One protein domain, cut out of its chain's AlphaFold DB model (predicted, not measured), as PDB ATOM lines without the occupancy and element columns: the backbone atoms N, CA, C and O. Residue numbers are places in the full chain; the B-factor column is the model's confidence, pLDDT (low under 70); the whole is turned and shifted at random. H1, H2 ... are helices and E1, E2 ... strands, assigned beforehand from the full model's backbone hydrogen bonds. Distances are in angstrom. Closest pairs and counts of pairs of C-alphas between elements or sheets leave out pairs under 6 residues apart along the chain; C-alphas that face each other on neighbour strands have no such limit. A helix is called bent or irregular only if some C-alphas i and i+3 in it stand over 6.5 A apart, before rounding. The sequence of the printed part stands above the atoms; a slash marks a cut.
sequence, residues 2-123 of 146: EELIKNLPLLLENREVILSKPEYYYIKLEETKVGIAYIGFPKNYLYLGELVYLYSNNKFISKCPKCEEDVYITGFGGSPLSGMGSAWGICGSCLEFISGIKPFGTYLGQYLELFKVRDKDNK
ATOM      1  N   GLU A   2       2.100 -22.572 -33.648       83.25
ATOM      2  CA  GLU A   2       0.971 -23.506 -33.836       83.25
ATOM      3  C   GLU A   2       0.037 -23.593 -32.618       83.25
ATOM      4  O   GLU A   2      -1.179 -23.522 -32.773       83.25
ATOM      5  N   GLU A   3       0.592 -23.643 -31.402       84.56
ATOM      6  CA  GLU A   3      -0.212 -23.712 -30.174       84.56
ATOM      7  C   GLU A   3      -1.073 -22.456 -29.967       84.56
ATOM      8  O   GLU A   3      -2.249 -22.550 -29.622       84.56
ATOM      9  N   LEU A   4      -0.521 -21.271 -30.246       85.56
ATOM     10  CA  LEU A   4      -1.256 -20.009 -30.143       85.56
ATOM     11  C   LEU A   4      -2.381 -19.920 -31.182       85.56
ATOM     12  O   LEU A   4      -3.457 -19.422 -30.874       85.56
ATOM     13  N   ILE A   5      -2.144 -20.424 -32.396       89.38
ATOM     14  CA  ILE A   5      -3.155 -20.495 -33.458       89.38
ATOM     15  C   ILE A   5      -4.318 -21.385 -33.028       89.38
ATOM     16  O   ILE A   5      -5.469 -20.956 -33.067       89.38
ATOM     17  N   LYS A   6      -4.013 -22.602 -32.573       90.31
ATOM     18  CA  LYS A   6      -5.018 -23.590 -32.176       90.31
ATOM     19  C   LYS A   6      -5.876 -23.113 -31.003       90.31
ATOM     20  O   LYS A   6      -7.064 -23.415 -30.958       90.31
ATOM     21  N   ASN A   7      -5.279 -22.377 -30.069       90.38
ATOM     22  CA  ASN A   7      -5.954 -21.938 -28.849       90.38
ATOM     23  C   ASN A   7      -6.487 -20.501 -28.914       90.38
ATOM     24  O   ASN A   7      -7.065 -20.047 -27.930       90.38
ATOM     25  N   LEU A   8      -6.344 -19.781 -30.035       92.44
ATOM     26  CA  LEU A   8      -6.829 -18.400 -30.141       92.44
ATOM     27  C   LEU A   8      -8.310 -18.253 -29.732       92.44
ATOM     28  O   LEU A   8      -8.577 -17.375 -28.912       92.44
ATOM     29  N   PRO A   9      -9.261 -19.099 -30.190       93.88
ATOM     30  CA  PRO A   9     -10.657 -18.996 -29.753       93.88
ATOM     31  C   PRO A   9     -10.816 -19.100 -28.232       93.88
ATOM     32  O   PRO A   9     -11.468 -18.257 -27.621       93.88
ATOM     33  N   LEU A  10     -10.124 -20.055 -27.603       93.44
ATOM     34  CA  LEU A  10     -10.155 -20.253 -26.153       93.44
ATOM     35  C   LEU A  10      -9.656 -19.013 -25.396       93.44
ATOM     36  O   LEU A  10     -10.229 -18.642 -24.371       93.44
ATOM     37  N   LEU A  11      -8.606 -18.356 -25.903       92.94
ATOM     38  CA  LEU A  11      -8.088 -17.118 -25.315       92.94
ATOM     39  C   LEU A  11      -9.114 -15.982 -25.392       92.94
ATOM     40  O   LEU A  11      -9.280 -15.238 -24.427       92.94
ATOM     41  N   LEU A  12      -9.808 -15.854 -26.525       93.00
ATOM     42  CA  LEU A  12     -10.808 -14.807 -26.746       93.00
ATOM     43  C   LEU A  12     -12.074 -15.019 -25.904       93.00
ATOM     44  O   LEU A  12     -12.642 -14.043 -25.405       93.00
ATOM     45  N   GLU A  13     -12.489 -16.273 -25.721       96.06
ATOM     46  CA  GLU A  13     -13.626 -16.668 -24.879       96.06
ATOM     47  C   GLU A  13     -13.352 -16.440 -23.386       96.06
ATOM     48  O   GLU A  13     -14.253 -16.061 -22.643       96.06
ATOM     49  N   ASN A  14     -12.103 -16.610 -22.941       95.94
ATOM     50  CA  ASN A  14     -11.718 -16.509 -21.527       95.94
ATOM     51  C   ASN A  14     -11.061 -15.169 -21.164       95.94
ATOM     52  O   ASN A  14     -10.358 -15.071 -20.155       95.94
ATOM     53  N   ARG A  15     -11.290 -14.120 -21.965       94.38
ATOM     54  CA  ARG A  15     -10.626 -12.818 -21.807       94.38
ATOM     55  C   ARG A  15     -10.751 -12.225 -20.402       94.38
ATOM     56  O   ARG A  15      -9.751 -11.803 -19.833       94.38
ATOM     57  N   GLU A  16     -11.939 -12.260 -19.806       94.25
ATOM     58  CA  GLU A  16     -12.185 -11.704 -18.467       94.25
ATOM     59  C   GLU A  16     -11.425 -12.476 -17.380       94.25
ATOM     60  O   GLU A  16     -10.841 -11.889 -16.467       94.25
ATOM     61  N   VAL A  17     -11.364 -13.803 -17.504       95.69
ATOM     62  CA  VAL A  17     -10.631 -14.668 -16.572       95.69
ATOM     63  C   VAL A  17      -9.128 -14.421 -16.680       95.69
ATOM     64  O   VAL A  17      -8.443 -14.345 -15.664       95.69
ATOM     65  N   ILE A  18      -8.612 -14.269 -17.901       95.12
ATOM     66  CA  ILE A  18      -7.196 -13.973 -18.146       95.12
ATOM     67  C   ILE A  18      -6.816 -12.602 -17.572       95.12
ATOM     68  O   ILE A  18      -5.753 -12.469 -16.969       95.12
ATOM     69  N   LEU A  19      -7.671 -11.592 -17.753       92.62
ATOM     70  CA  LEU A  19      -7.408 -10.229 -17.290       92.62
ATOM     71  C   LEU A  19      -7.524 -10.075 -15.769       92.62
ATOM     72  O   LEU A  19      -6.786  -9.289 -15.189       92.62
ATOM     73  N   SER A  20      -8.408 -10.835 -15.120       91.88
ATOM     74  CA  SER A  20      -8.643 -10.744 -13.670       91.88
ATOM     75  C   SER A  20      -7.647 -11.530 -12.812       91.88
ATOM     76  O   SER A  20      -7.577 -11.309 -11.602       91.88
ATOM     77  N   LYS A  21      -6.875 -12.449 -13.404       92.12
ATOM     78  CA  LYS A  21      -5.983 -13.362 -12.679       92.12
ATOM     79  C   LYS A  21      -4.510 -13.093 -12.994       92.12
ATOM     80  O   LYS A  21      -4.079 -13.377 -14.117       92.12
ATOM     81  N   PRO A  22      -3.702 -12.616 -12.026       91.12
ATOM     82  CA  PRO A  22      -2.275 -12.366 -12.234       91.12
ATOM     83  C   PRO A  22      -1.511 -13.572 -12.802       91.12
ATOM     84  O   PRO A  22      -0.642 -13.409 -13.659       91.12
ATOM     85  N   GLU A  23      -1.849 -14.787 -12.364       93.25
ATOM     86  CA  GLU A  23      -1.215 -16.034 -12.801       93.25
ATOM     87  C   GLU A  23      -1.429 -16.346 -14.286       93.25
ATOM     88  O   GLU A  23      -0.603 -17.031 -14.884       93.25
ATOM     89  N   TYR A  24      -2.501 -15.828 -14.890       93.44
ATOM     90  CA  TYR A  24      -2.757 -15.946 -16.325       93.44
ATOM     91  C   TYR A  24      -2.256 -14.725 -17.079       93.44
ATOM     92  O   TYR A  24      -1.650 -14.858 -18.142       93.44
ATOM     93  N   TYR A  25      -2.445 -13.538 -16.507       93.00
ATOM     94  CA  TYR A  25      -2.036 -12.301 -17.139       93.00
ATOM     95  C   TYR A  25      -0.540 -12.285 -17.444       93.00
ATOM     96  O   TYR A  25      -0.166 -11.962 -18.567       93.00
ATOM     97  N   TYR A  26       0.310 -12.652 -16.476       91.38
ATOM     98  CA  TYR A  26       1.771 -12.577 -16.598       91.38
ATOM     99  C   TYR A  26       2.416 -13.798 -17.273       91.38
ATOM    100  O   TYR A  26       3.646 -13.916 -17.278       91.38
ATOM    101  N   ILE A  27       1.626 -14.687 -17.883       91.56
ATOM    102  CA  ILE A  27       2.168 -15.762 -18.720       91.56
ATOM    103  C   ILE A  27       2.925 -15.128 -19.887       91.56
ATOM    104  O   ILE A  27       2.370 -14.371 -20.683       91.56
ATOM    105  N   LYS A  28       4.223 -15.423 -19.982       90.50
ATOM    106  CA  LYS A  28       5.066 -14.995 -21.098       90.50
ATOM    107  C   LYS A  28       4.735 -15.845 -22.323       90.50
ATOM    108  O   LYS A  28       4.860 -17.063 -22.265       90.50
ATOM    109  N   LEU A  29       4.388 -15.197 -23.430       86.69
ATOM    110  CA  LEU A  29       4.186 -15.863 -24.713       86.69
ATOM    111  C   LEU A  29       5.434 -15.685 -25.577       86.69
ATOM    112  O   LEU A  29       5.690 -14.593 -26.091       86.69
ATOM    113  N   GLU A  30       6.232 -16.739 -25.724       81.94
ATOM    114  CA  GLU A  30       7.501 -16.679 -26.469       81.94
ATOM    115  C   GLU A  30       7.293 -16.486 -27.975       81.94
ATOM    116  O   GLU A  30       8.160 -15.969 -28.676       81.94
ATOM    117  N   GLU A  31       6.110 -16.848 -28.464       81.56
ATOM    118  CA  GLU A  31       5.654 -16.658 -29.835       81.56
ATOM    119  C   GLU A  31       5.376 -15.194 -30.181       81.56
ATOM    120  O   GLU A  31       5.304 -14.845 -31.362       81.56
ATOM    121  N   THR A  32       5.196 -14.344 -29.170       87.19
ATOM    122  CA  THR A  32       4.979 -12.914 -29.378       87.19
ATOM    123  C   THR A  32       6.314 -12.218 -29.519       87.19
ATOM    124  O   THR A  32       7.248 -12.444 -28.747       87.19
ATOM    125  N   LYS A  33       6.423 -11.359 -30.530       87.56
ATOM    126  CA  LYS A  33       7.679 -10.668 -30.795       87.56
ATOM    127  C   LYS A  33       7.444  -9.232 -31.218       87.56
ATOM    128  O   LYS A  33       6.701  -8.950 -32.156       87.56
ATOM    129  N   VAL A  34       8.136  -8.339 -30.525       88.56
ATOM    130  CA  VAL A  34       8.203  -6.912 -30.821       88.56
ATOM    131  C   VAL A  34       9.642  -6.576 -31.181       88.56
ATOM    132  O   VAL A  34      10.546  -6.690 -30.356       88.56
ATOM    133  N   GLY A  35       9.868  -6.218 -32.445       87.38
ATOM    134  CA  GLY A  35      11.191  -5.901 -32.974       87.38
ATOM    135  C   GLY A  35      11.256  -4.476 -33.499       87.38
ATOM    136  O   GLY A  35      10.640  -4.161 -34.511       87.38
ATOM    137  N   ILE A  36      12.019  -3.607 -32.847       88.00
ATOM    138  CA  ILE A  36      12.135  -2.208 -33.262       88.00
ATOM    139  C   ILE A  36      13.614  -1.902 -33.477       88.00
ATOM    140  O   ILE A  36      14.414  -1.971 -32.548       88.00
ATOM    141  N   ALA A  37      13.996  -1.614 -34.721       85.81
ATOM    142  CA  ALA A  37      15.381  -1.310 -35.055       85.81
ATOM    143  C   ALA A  37      15.853  -0.060 -34.300       85.81
ATOM    144  O   ALA A  37      15.090   0.891 -34.128       85.81
ATOM    145  N   TYR A  38      17.120  -0.066 -33.876       81.00
ATOM    146  CA  TYR A  38      17.789   1.037 -33.167       81.00
ATOM    147  C   TYR A  38      17.221   1.387 -31.782       81.00
ATOM    148  O   TYR A  38      17.789   2.238 -31.102       81.00
ATOM    149  N   ILE A  39      16.154   0.719 -31.331       77.25
ATOM    150  CA  ILE A  39      15.592   0.890 -29.993       77.25
ATOM    151  C   ILE A  39      15.753  -0.422 -29.232       77.25
ATOM    152  O   ILE A  39      15.060  -1.405 -29.485       77.25
ATOM    153  N   GLY A  40      16.692  -0.438 -28.288       66.00
ATOM    154  CA  GLY A  40      16.829  -1.542 -27.349       66.00
ATOM    155  C   GLY A  40      15.669  -1.520 -26.362       66.00
ATOM    156  O   GLY A  40      15.654  -0.694 -25.454       66.00
ATOM    157  N   PHE A  41      14.703  -2.422 -26.523       67.94
ATOM    158  CA  PHE A  41      13.722  -2.680 -25.475       67.94
ATOM    159  C   PHE A  41      14.238  -3.785 -24.553       67.94
ATOM    160  O   PHE A  41      14.690  -4.821 -25.045       67.94
ATOM    161  N   PRO A  42      14.131  -3.620 -23.223       60.62
ATOM    162  CA  PRO A  42      14.548  -4.653 -22.275       60.62
ATOM    163  C   PRO A  42      13.712  -5.934 -22.410       60.62
ATOM    164  O   PRO A  42      14.134  -6.998 -21.963       60.62
ATOM    165  N   LYS A  43      12.520  -5.842 -23.014       69.81
ATOM    166  CA  LYS A  43      11.627  -6.971 -23.275       69.81
ATOM    167  C   LYS A  43      11.035  -6.844 -24.673       69.81
ATOM    168  O   LYS A  43      10.437  -5.829 -25.004       69.81
ATOM    169  N   ASN A  44      11.195  -7.893 -25.468       79.94
ATOM    170  CA  ASN A  44      10.746  -7.997 -26.858       79.94
ATOM    171  C   ASN A  44       9.555  -8.958 -27.024       79.94
ATOM    172  O   ASN A  44       9.326  -9.454 -28.123       79.94
ATOM    173  N   TYR A  45       8.824  -9.223 -25.941       85.88
ATOM    174  CA  TYR A  45       7.652 -10.096 -25.883       85.88
ATOM    175  C   TYR A  45       6.486  -9.376 -25.193       85.88
ATOM    176  O   TYR A  45       6.695  -8.401 -24.459       85.88
ATOM    177  N   LEU A  46       5.281  -9.896 -25.406       88.88
ATOM    178  CA  LEU A  46       4.052  -9.524 -24.716       88.88
ATOM    179  C   LEU A  46       3.639 -10.644 -23.757       88.88
ATOM    180  O   LEU A  46       3.848 -11.831 -24.023       88.88
ATOM    181  N   TYR A  47       3.071 -10.266 -22.619       91.94
ATOM    182  CA  TYR A  47       2.367 -11.216 -21.770       91.94
ATOM    183  C   TYR A  47       0.997 -11.562 -22.363       91.94
ATOM    184  O   TYR A  47       0.424 -10.789 -23.134       91.94
ATOM    185  N   LEU A  48       0.448 -12.712 -21.975       93.06
ATOM    186  CA  LEU A  48      -0.872 -13.151 -22.421       93.06
ATOM    187  C   LEU A  48      -1.949 -12.104 -22.118       93.06
ATOM    188  O   LEU A  48      -2.725 -11.738 -22.999       93.06
ATOM    189  N   GLY A  49      -1.959 -11.574 -20.897       93.25
ATOM    190  CA  GLY A  49      -2.926 -10.561 -20.504       93.25
ATOM    191  C   GLY A  49      -2.769  -9.235 -21.247       93.25
ATOM    192  O   GLY A  49      -3.766  -8.585 -21.537       93.25
ATOM    193  N   GLU A  50      -1.548  -8.864 -21.644       92.75
ATOM    194  CA  GLU A  50      -1.311  -7.669 -22.465       92.75
ATOM    195  C   GLU A  50      -1.932  -7.815 -23.864       92.75
ATOM    196  O   GLU A  50      -2.567  -6.881 -24.352       92.75
ATOM    197  N   LEU A  51      -1.800  -8.987 -24.501       93.50
ATOM    198  CA  LEU A  51      -2.461  -9.259 -25.784       93.50
ATOM    199  C   LEU A  51      -3.983  -9.207 -25.658       93.50
ATOM    200  O   LEU A  51      -4.643  -8.517 -26.430       93.50
ATOM    201  N   VAL A  52      -4.535  -9.909 -24.668       94.12
ATOM    202  CA  VAL A  52      -5.985  -9.955 -24.436       94.12
ATOM    203  C   VAL A  52      -6.541  -8.568 -24.114       94.12
ATOM    204  O   VAL A  52      -7.621  -8.214 -24.593       94.12
ATOM    205  N   TYR A  53      -5.791  -7.757 -23.364       93.50
ATOM    206  CA  TYR A  53      -6.140  -6.369 -23.083       93.50
ATOM    207  C   TYR A  53      -6.210  -5.550 -24.376       93.50
ATOM    208  O   TYR A  53      -7.207  -4.869 -24.616       93.50
ATOM    209  N   LEU A  54      -5.189  -5.643 -25.235       94.31
ATOM    210  CA  LEU A  54      -5.173  -4.930 -26.512       94.31
ATOM    211  C   LEU A  54      -6.365  -5.339 -27.388       94.31
ATOM    212  O   LEU A  54      -7.086  -4.460 -27.862       94.31
ATOM    213  N   TYR A  55      -6.631  -6.641 -27.522       95.31
ATOM    214  CA  TYR A  55      -7.755  -7.151 -28.313       95.31
ATOM    215  C   TYR A  55      -9.108  -6.660 -27.793       95.31
ATOM    216  O   TYR A  55      -9.927  -6.182 -28.572       95.31
ATOM    217  N   SER A  56      -9.318  -6.697 -26.473       93.00
ATOM    218  CA  SER A  56     -10.556  -6.221 -25.834       93.00
ATOM    219  C   SER A  56     -10.807  -4.725 -26.055       93.00
ATOM    220  O   SER A  56     -11.941  -4.269 -25.958       93.00
ATOM    221  N   ASN A  57      -9.760  -3.965 -26.385       92.69
ATOM    222  CA  ASN A  57      -9.816  -2.528 -26.649       92.69
ATOM    223  C   ASN A  57      -9.731  -2.190 -28.150       92.69
ATOM    224  O   ASN A  57      -9.367  -1.068 -28.503       92.69
ATOM    225  N   ASN A  58     -10.020  -3.148 -29.044       94.81
ATOM    226  CA  ASN A  58      -9.901  -2.995 -30.503       94.81
ATOM    227  C   ASN A  58      -8.510  -2.512 -30.969       94.81
ATOM    228  O   ASN A  58      -8.358  -1.908 -32.033       94.81
ATOM    229  N   LYS A  59      -7.468  -2.778 -30.172       95.88
ATOM    230  CA  LYS A  59      -6.061  -2.570 -30.526       95.88
ATOM    231  C   LYS A  59      -5.467  -3.900 -30.963       95.88
ATOM    232  O   LYS A  59      -5.953  -4.964 -30.597       95.88
ATOM    233  N   PHE A  60      -4.389  -3.848 -31.744       95.94
ATOM    234  CA  PHE A  60      -3.768  -5.058 -32.289       95.94
ATOM    235  C   PHE A  60      -4.768  -5.905 -33.101       95.94
ATOM    236  O   PHE A  60      -4.700  -7.130 -33.105       95.94
ATOM    237  N   ILE A  61      -5.670  -5.239 -33.825       97.38
ATOM    238  CA  ILE A  61      -6.613  -5.858 -34.759       97.38
ATOM    239  C   ILE A  61      -6.327  -5.350 -36.180       97.38
ATOM    240  O   ILE A  61      -5.955  -4.193 -36.390       97.38
ATOM    241  N   SER A  62      -6.465  -6.235 -37.161       97.50
ATOM    242  CA  SER A  62      -6.493  -5.939 -38.599       97.50
ATOM    243  C   SER A  62      -7.600  -6.762 -39.256       97.50
ATOM    244  O   SER A  62      -8.228  -7.578 -38.594       97.50
ATOM    245  N   LYS A  63      -7.830  -6.599 -40.561       97.75
ATOM    246  CA  LYS A  63      -8.733  -7.466 -41.327       97.75
ATOM    247  C   LYS A  63      -7.985  -8.555 -42.085       97.75
ATOM    248  O   LYS A  63      -6.879  -8.334 -42.584       97.75
ATOM    249  N   CYS A  64      -8.590  -9.736 -42.151       97.81
ATOM    250  CA  CYS A  64      -8.088 -10.870 -42.910       97.81
ATOM    251  C   CYS A  64      -8.343 -10.640 -44.404       97.81
ATOM    252  O   CYS A  64      -9.488 -10.410 -44.785       97.81
ATOM    253  N   PRO A  65      -7.333 -10.760 -45.282       96.69
ATOM    254  CA  PRO A  65      -7.527 -10.545 -46.716       96.69
ATOM    255  C   PRO A  65      -8.357 -11.646 -47.398       96.69
ATOM    256  O   PRO A  65      -8.736 -11.482 -48.551       96.69
ATOM    257  N   LYS A  66      -8.594 -12.782 -46.723       96.19
ATOM    258  CA  LYS A  66      -9.337 -13.922 -47.281       96.19
ATOM    259  C   LYS A  66     -10.817 -13.924 -46.908       96.19
ATOM    260  O   LYS A  66     -11.639 -14.272 -47.746       96.19
ATOM    261  N   CYS A  67     -11.139 -13.603 -45.656       97.44
ATOM    262  CA  CYS A  67     -12.498 -13.720 -45.120       97.44
ATOM    263  C   CYS A  67     -13.023 -12.441 -44.461       97.44
ATOM    264  O   CYS A  67     -14.113 -12.473 -43.912       97.44
ATOM    265  N   GLU A  68     -12.248 -11.352 -44.467       97.25
ATOM    266  CA  GLU A  68     -12.609 -10.041 -43.896       97.25
ATOM    267  C   GLU A  68     -12.858 -10.013 -42.376       97.25
ATOM    268  O   GLU A  68     -13.042  -8.943 -41.792       97.25
ATOM    269  N   GLU A  69     -12.760 -11.162 -41.712       97.56
ATOM    270  CA  GLU A  69     -12.797 -11.278 -40.257       97.56
ATOM    271  C   GLU A  69     -11.535 -10.719 -39.598       97.56
ATOM    272  O   GLU A  69     -10.504 -10.477 -40.239       97.56
ATOM    273  N   ASP A  70     -11.611 -10.526 -38.285       98.12
ATOM    274  CA  ASP A  70     -10.522  -9.937 -37.518       98.12
ATOM    275  C   ASP A  70      -9.267 -10.818 -37.503       98.12
ATOM    276  O   ASP A  70      -9.301 -12.044 -37.363       98.12
ATOM    277  N   VAL A  71      -8.124 -10.153 -37.641       98.19
ATOM    278  CA  VAL A  71      -6.785 -10.695 -37.446       98.19
ATOM    279  C   VAL A  71      -6.237 -10.121 -36.155       98.19
ATOM    280  O   VAL A  71      -5.999  -8.918 -36.051       98.19
ATOM    281  N   TYR A  72      -5.991 -11.011 -35.207       97.31
ATOM    282  CA  TYR A  72      -5.447 -10.715 -33.894       97.31
ATOM    283  C   TYR A  72      -3.923 -10.681 -33.988       97.31
ATOM    284  O   TYR A  72      -3.275 -11.697 -34.253       97.31
ATOM    285  N   ILE A  73      -3.350  -9.488 -33.856       97.19
ATOM    286  CA  ILE A  73      -1.922  -9.231 -34.043       97.19
ATOM    287  C   ILE A  73      -1.139  -9.796 -32.864       97.19
ATOM    288  O   ILE A  73      -1.361  -9.423 -31.720       97.19
ATOM    289  N   THR A  74      -0.170 -10.657 -33.152       95.12
ATOM    290  CA  THR A  74       0.658 -11.324 -32.134       95.12
ATOM    291  C   THR A  74       2.088 -10.792 -32.106       95.12
ATOM    292  O   THR A  74       2.863 -11.102 -31.198       95.12
ATOM    293  N   GLY A  75       2.458  -9.961 -33.079       94.38
ATOM    294  CA  GLY A  75       3.753  -9.309 -33.104       94.38
ATOM    295  C   GLY A  75       3.923  -8.345 -34.265       94.38
ATOM    296  O   GLY A  75       3.120  -8.285 -35.198       94.38
ATOM    297  N   PHE A  76       4.994  -7.564 -34.188       94.81
ATOM    298  CA  PHE A  76       5.357  -6.613 -35.226       94.81
ATOM    299  C   PHE A  76       6.855  -6.309 -35.218       94.81
ATOM    300  O   PHE A  76       7.556  -6.478 -34.217       94.81
ATOM    301  N   GLY A  77       7.353  -5.874 -36.373       93.50
ATOM    302  CA  GLY A  77       8.766  -5.624 -36.606       93.50
ATOM    303  C   GLY A  77       8.990  -4.451 -37.552       93.50
ATOM    304  O   GLY A  77       8.317  -4.372 -38.579       93.50
ATOM    305  N   GLY A  78       9.934  -3.557 -37.257       93.12
ATOM    306  CA  GLY A  78      10.233  -2.443 -38.157       93.12
ATOM    307  C   GLY A  78      11.280  -1.447 -37.676       93.12
ATOM    308  O   GLY A  78      11.829  -1.550 -36.583       93.12
ATOM    309  N   SER A  79      11.545  -0.464 -38.531       90.88
ATOM    310  CA  SER A  79      12.402   0.689 -38.290       90.88
ATOM    311  C   SER A  79      11.538   1.947 -38.188       90.88
ATOM    312  O   SER A  79      10.933   2.351 -39.185       90.88
ATOM    313  N   PRO A  80      11.495   2.606 -37.018       87.56
ATOM    314  CA  PRO A  80      10.816   3.890 -36.873       87.56
ATOM    315  C   PRO A  80      11.416   4.974 -37.774       87.56
ATOM    316  O   PRO A  80      10.683   5.825 -38.261       87.56
ATOM    317  N   LEU A  81      12.730   4.920 -38.038       88.88
ATOM    318  CA  LEU A  81      13.442   5.935 -38.822       88.88
ATOM    319  C   LEU A  81      13.053   5.932 -40.302       88.88
ATOM    320  O   LEU A  81      12.999   6.988 -40.919       88.88
ATOM    321  N   SER A  82      12.790   4.756 -40.877       90.50
ATOM    322  CA  SER A  82      12.360   4.644 -42.276       90.50
ATOM    323  C   SER A  82      10.853   4.443 -42.430       90.50
ATOM    324  O   SER A  82      10.357   4.396 -43.553       90.50
ATOM    325  N   GLY A  83      10.122   4.236 -41.329       85.31
ATOM    326  CA  GLY A  83       8.720   3.810 -41.346       85.31
ATOM    327  C   GLY A  83       8.502   2.396 -41.905       85.31
ATOM    328  O   GLY A  83       7.366   1.920 -41.966       85.31
ATOM    329  N   MET A  84       9.568   1.696 -42.309       91.94
ATOM    330  CA  MET A  84       9.478   0.357 -42.878       91.94
ATOM    331  C   MET A  84       9.276  -0.674 -41.778       91.94
ATOM    332  O   MET A  84      10.052  -0.765 -40.836       91.94
ATOM    333  N   GLY A  85       8.271  -1.517 -41.940       94.38
ATOM    334  CA  GLY A  85       8.006  -2.616 -41.022       94.38
ATOM    335  C   GLY A  85       6.646  -3.221 -41.283       94.38
ATOM    336  O   GLY A  85       5.880  -2.691 -42.087       94.38
ATOM    337  N   SER A  86       6.323  -4.311 -40.612       96.38
ATOM    338  CA  SER A  86       5.007  -4.937 -40.688       96.38
ATOM    339  C   SER A  86       4.653  -5.636 -39.389       96.38
ATOM    340  O   SER A  86       5.529  -5.984 -38.598       96.38
ATOM    341  N   ALA A  87       3.364  -5.878 -39.214       97.19
ATOM    342  CA  ALA A  87       2.838  -6.770 -38.204       97.19
ATOM    343  C   ALA A  87       2.494  -8.145 -38.786       97.19
ATOM    344  O   ALA A  87       2.475  -8.354 -40.006       97.19
ATOM    345  N   TRP A  88       2.237  -9.079 -37.883       96.62
ATOM    346  CA  TRP A  88       1.682 -10.390 -38.173       96.62
ATOM    347  C   TRP A  88       0.719 -10.805 -37.065       96.62
ATOM    348  O   TRP A  88       0.793 -10.332 -35.929       96.62
ATOM    349  N   GLY A  89      -0.197 -11.696 -37.404       96.38
ATOM    350  CA  GLY A  89      -1.261 -12.114 -36.514       96.38
ATOM    351  C   GLY A  89      -1.951 -13.371 -36.999       96.38
ATOM    352  O   GLY A  89      -1.489 -14.041 -37.921       96.38
ATOM    353  N   ILE A  90      -3.058 -13.688 -36.349       96.94
ATOM    354  CA  ILE A  90      -3.835 -14.897 -36.596       96.94
ATOM    355  C   ILE A  90      -5.267 -14.467 -36.895       96.94
ATOM    356  O   ILE A  90      -5.854 -13.699 -36.133       96.94
ATOM    357  N   CYS A  91      -5.828 -14.926 -38.011       97.31
ATOM    358  CA  CYS A  91      -7.236 -14.688 -38.309       97.31
ATOM    359  C   CYS A  91      -8.121 -15.448 -37.312       97.31
ATOM    360  O   CYS A  91      -7.953 -16.651 -37.146       97.31
ATOM    361  N   GLY A  92      -9.088 -14.770 -36.693       95.38
ATOM    362  CA  GLY A  92     -10.004 -15.375 -35.721       95.38
ATOM    363  C   GLY A  92     -10.972 -16.398 -36.312       95.38
ATOM    364  O   GLY A  92     -11.470 -17.245 -35.582       95.38
ATOM    365  N   SER A  93     -11.215 -16.341 -37.624       95.81
ATOM    366  CA  SER A  93     -12.124 -17.252 -38.327       95.81
ATOM    367  C   SER A  93     -11.364 -18.341 -39.084       95.81
ATOM    368  O   SER A  93     -11.556 -19.527 -38.835       95.81
ATOM    369  N   CYS A  94     -10.425 -17.961 -39.957       95.19
ATOM    370  CA  CYS A  94      -9.648 -18.935 -40.729       95.19
ATOM    371  C   CYS A  94      -8.609 -19.690 -39.892       95.19
ATOM    372  O   CYS A  94      -8.098 -20.704 -40.355       95.19
ATOM    373  N   LEU A  95      -8.244 -19.170 -38.711       94.88
ATOM    374  CA  LEU A  95      -7.126 -19.660 -37.894       94.88
ATOM    375  C   LEU A  95      -5.814 -19.770 -38.688       94.88
ATOM    376  O   LEU A  95      -4.954 -20.603 -38.419       94.88
ATOM    377  N   GLU A  96      -5.649 -18.899 -39.678       95.25
ATOM    378  CA  GLU A  96      -4.441 -18.819 -40.482       95.25
ATOM    379  C   GLU A  96      -3.530 -17.699 -39.990       95.25
ATOM    380  O   GLU A  96      -3.984 -16.637 -39.551       95.25
ATOM    381  N   PHE A  97      -2.226 -17.926 -40.125       95.69
ATOM    382  CA  PHE A  97      -1.219 -16.908 -39.881       95.69
ATOM    383  C   PHE A  97      -1.182 -15.892 -41.027       95.69
ATOM    384  O   PHE A  97      -0.954 -16.244 -42.185       95.69
ATOM    385  N   ILE A  98      -1.352 -14.616 -40.691       96.94
ATOM    386  CA  ILE A  98      -1.313 -13.492 -41.626       96.94
ATOM    387  C   ILE A  98      -0.078 -12.650 -41.317       96.94
ATOM    388  O   ILE A  98       0.154 -12.271 -40.172       96.94
ATOM    389  N   SER A  99       0.715 -12.326 -42.337       96.06
ATOM    390  CA  SER A  99       1.931 -11.514 -42.200       96.06
ATOM    391  C   SER A  99       1.951 -10.353 -43.190       96.06
ATOM    392  O   SER A  99       1.108 -10.264 -44.078       96.06
ATOM    393  N   GLY A 100       2.908  -9.437 -43.021       96.12
ATOM    394  CA  GLY A 100       3.052  -8.285 -43.914       96.12
ATOM    395  C   GLY A 100       2.020  -7.181 -43.672       96.12
ATOM    396  O   GLY A 100       1.856  -6.315 -44.524       96.12
ATOM    397  N   ILE A 101       1.358  -7.176 -42.513       96.75
ATOM    398  CA  ILE A 101       0.276  -6.245 -42.181       96.75
ATOM    399  C   ILE A 101       0.845  -4.830 -41.984       96.75
ATOM    400  O   ILE A 101       1.857  -4.643 -41.299       96.75
ATOM    401  N   LYS A 102       0.217  -3.827 -42.606       95.06
ATOM    402  CA  LYS A 102       0.655  -2.420 -42.627       95.06
ATOM    403  C   LYS A 102      -0.460  -1.493 -42.110       95.06
ATOM    404  O   LYS A 102      -1.625  -1.858 -42.225       95.06
ATOM    405  N   PRO A 103      -0.120  -0.276 -41.644       94.00
ATOM    406  CA  PRO A 103       1.235   0.237 -41.438       94.00
ATOM    407  C   PRO A 103       1.814  -0.179 -40.077       94.00
ATOM    408  O   PRO A 103       1.115  -0.235 -39.071       94.00
ATOM    409  N   PHE A 104       3.130  -0.421 -40.025       91.31
ATOM    410  CA  PHE A 104       3.856  -0.754 -38.787       91.31
ATOM    411  C   PHE A 104       3.653   0.274 -37.665       91.31
ATOM    412  O   PHE A 104       3.529  -0.103 -36.501       91.31
ATOM    413  N   GLY A 105       3.586   1.562 -38.022       91.50
ATOM    414  CA  GLY A 105       3.447   2.662 -37.068       91.50
ATOM    415  C   GLY A 105       2.213   2.551 -36.169       91.50
ATOM    416  O   GLY A 105       2.299   2.914 -34.999       91.50
ATOM    417  N   THR A 106       1.110   1.981 -36.669       94.69
ATOM    418  CA  THR A 106      -0.115   1.762 -35.882       94.69
ATOM    419  C   THR A 106       0.159   0.881 -34.667       94.69
ATOM    420  O   THR A 106      -0.142   1.256 -33.534       94.69
ATOM    421  N   TYR A 107       0.789  -0.271 -34.887       94.56
ATOM    422  CA  TYR A 107       1.059  -1.247 -33.831       94.56
ATOM    423  C   TYR A 107       2.184  -0.791 -32.905       94.56
ATOM    424  O   TYR A 107       2.111  -1.004 -31.697       94.56
ATOM    425  N   LEU A 108       3.184  -0.087 -33.449       92.50
ATOM    426  CA  LEU A 108       4.210   0.563 -32.640       92.50
ATOM    427  C   LEU A 108       3.592   1.570 -31.659       92.50
ATOM    428  O   LEU A 108       3.918   1.533 -30.477       92.50
ATOM    429  N   GLY A 109       2.696   2.446 -32.125       92.25
ATOM    430  CA  GLY A 109       2.029   3.434 -31.271       92.25
ATOM    431  C   GLY A 109       1.250   2.776 -30.130       92.25
ATOM    432  O   GLY A 109       1.471   3.102 -28.964       92.25
ATOM    433  N   GLN A 110       0.430   1.776 -30.461       93.75
ATOM    434  CA  GLN A 110      -0.352   1.006 -29.486       93.75
ATOM    435  C   GLN A 110       0.544   0.282 -28.462       93.75
ATOM    436  O   GLN A 110       0.251   0.279 -27.267       93.75
ATOM    437  N   TYR A 111       1.675  -0.282 -28.901       90.31
ATOM    438  CA  TYR A 111       2.646  -0.910 -28.003       90.31
ATOM    439  C   TYR A 111       3.325   0.096 -27.066       90.31
ATOM    440  O   TYR A 111       3.512  -0.182 -25.883       90.31
ATOM    441  N   LEU A 112       3.693   1.278 -27.565       88.50
ATOM    442  CA  LEU A 112       4.321   2.319 -26.750       88.50
ATOM    443  C   LEU A 112       3.367   2.866 -25.680       88.50
ATOM    444  O   LEU A 112       3.815   3.209 -24.586       88.50
ATOM    445  N   GLU A 113       2.066   2.940 -25.965       88.56
ATOM    446  CA  GLU A 113       1.045   3.274 -24.966       88.56
ATOM    447  C   GLU A 113       1.007   2.241 -23.840       88.56
ATOM    448  O   GLU A 113       1.121   2.614 -22.672       88.56
ATOM    449  N   LEU A 114       0.953   0.950 -24.185       86.88
ATOM    450  CA  LEU A 114       1.024  -0.144 -23.216       86.88
ATOM    451  C   LEU A 114       2.323  -0.087 -22.390       86.88
ATOM    452  O   LEU A 114       2.306  -0.223 -21.167       86.88
ATOM    453  N   PHE A 115       3.461   0.167 -23.039       81.69
ATOM    454  CA  PHE A 115       4.760   0.234 -22.369       81.69
ATOM    455  C   PHE A 115       4.835   1.372 -21.339       81.69
ATOM    456  O   PHE A 115       5.397   1.191 -20.258       81.69
ATOM    457  N   LYS A 116       4.238   2.536 -21.628       80.38
ATOM    458  CA  LYS A 116       4.170   3.659 -20.674       80.38
ATOM    459  C   LYS A 116       3.420   3.290 -19.395       80.38
ATOM    460  O   LYS A 116       3.764   3.808 -18.333       80.38
ATOM    461  N   VAL A 117       2.405   2.433 -19.491       74.00
ATOM    462  CA  VAL A 117       1.665   1.923 -18.329       74.00
ATOM    463  C   VAL A 117       2.573   1.003 -17.515       74.00
ATOM    464  O   VAL A 117       2.845   1.276 -16.348       74.00
ATOM    465  N   ARG A 118       3.180   0.014 -18.180       72.44
ATOM    466  CA  ARG A 118       4.120  -0.942 -17.580       72.44
ATOM    467  C   ARG A 118       5.271  -0.282 -16.811       72.44
ATOM    468  O   ARG A 118       5.656  -0.752 -15.742       72.44
ATOM    469  N   ASP A 119       5.856   0.778 -17.366       64.62
ATOM    470  CA  ASP A 119       7.016   1.452 -16.772       64.62
ATOM    471  C   ASP A 119       6.645   2.314 -15.551       64.62
ATOM    472  O   ASP A 119       7.451   2.477 -14.634       64.62
ATOM    473  N   LYS A 120       5.409   2.831 -15.500       58.50
ATOM    474  CA  LYS A 120       4.882   3.549 -14.328       58.50
ATOM    475  C   LYS A 120       4.597   2.605 -13.161       58.50
ATOM    476  O   LYS A 120       4.855   2.981 -12.019       58.50
ATOM    477  N   ASP A 121       4.118   1.395 -13.437       55.94
ATOM    478  CA  ASP A 121       3.783   0.425 -12.390       55.94
ATOM    479  C   ASP A 121       5.039  -0.252 -11.815       55.94
ATOM    480  O   ASP A 121       5.160  -0.387 -10.601       55.94
ATOM    481  N   ASN A 122       6.063  -0.523 -12.637       53.91
ATOM    482  CA  ASN A 122       7.371  -0.988 -12.139       53.91
ATOM    483  C   ASN A 122       8.058   0.006 -11.182       53.91
ATOM    484  O   ASN A 122       8.868  -0.406 -10.355       53.91
ATOM    485  N   LYS A 123       7.759   1.307 -11.288       50.84
ATOM    486  CA  LYS A 123       8.325   2.348 -10.414       50.84
ATOM    487  C   LYS A 123       7.541   2.540  -9.105       50.84
ATOM    488  O   LYS A 123       8.075   3.175  -8.204       50.84
TER     489      LYS A 123
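This is residues 2 to 123 of the 146 residues of an uncharacterized protein of Spirochaetaceae bacterium 4572_7 (UniProt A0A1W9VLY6). A strongly twisted five-stranded sheet, built round the long, bent strand E3, makes one end of the domain; H4 sits in the middle, with H1 to one side of it and H5 to the other. H2 and H3 pack on H4 away from the sheet, while the long helix H5 starts at the sheet and runs past H4 to the far end. The printed part has 122 residues with five named helices and five named strands, in the order H1 H2 H3 E1 H4 E2 E3 E4 E5 H5, class mixed, helices and strands. The sheet is branched and mixed: E1 is parallel to E3, and the other pairs are antiparallel. The whole is compact and rounded, with a radius of gyration of the C-alphas of 14.0 A and spans of 36 by 35 by 23 A.

The strands are E1, residues 33 to 36; E2, 61 to 63; E3, 70 to 78, 22.1 A long; E4, 85 to 91, 19.6 A; and E5, 97 to 101. The helices are H1, residues 2 to 13, 18.4 A, from C-alpha 2 at (0.971, -23.506, -33.836); H2, 15 to 20; H3, 22 to 25; H4, 48 to 56, 12.4 A; and H5, 104 to 122, 26.9 A, ending at C-alpha 122 at (7.371, -0.988, -12.139). H1 is irregular: C-alphas 6 and 9 are 7.7 A apart.

E3 bends by 68 degrees at residue 74. E1 and E2 lie on one side of it and E4 on the other side. N 76 and O 33 of E3 and E1 are 3.0 A apart, within hydrogen-bond range, as are N 62 and O 71 of the hairpin E2 and E3, 2.9 A, N 74 and O 88 of the hairpin E3 and E4, 3.0 A, and N 89 and O 98 of the hairpin E4 and E5, 2.8 A. H4 is on the sheet, over E3, at a height of 9.8 A. H1 is on the sheet too, its closest C-alphas to E4 being those of Ile 5 and Ile 90, 6.5 A. H5 only grazes the sheet, with residues 104 to 111. H2 touches H4 at a steep tilt of 57 degrees, opposite ways, C-alphas 19 and 49 being closest at 5.5 A. H3 touches H4, C-alphas 25 and 49 being closest at 3.9 A. H1 and H5 are apart. Every O i to N i+4 pair is within hydrogen-bond range in H2, H4 and H5, and 6 of 8 are in H1; H3 is too short for one.

The C-alphas of Lys 66 and Lys 123, the two farthest apart, are 44.0 A apart. The printed part has no cut. The link from E1 to H4, 11 residues, is long. Mean pLDDT of the printed part is 89.7; residues 40 to 43 and 119 to 123 are under 70.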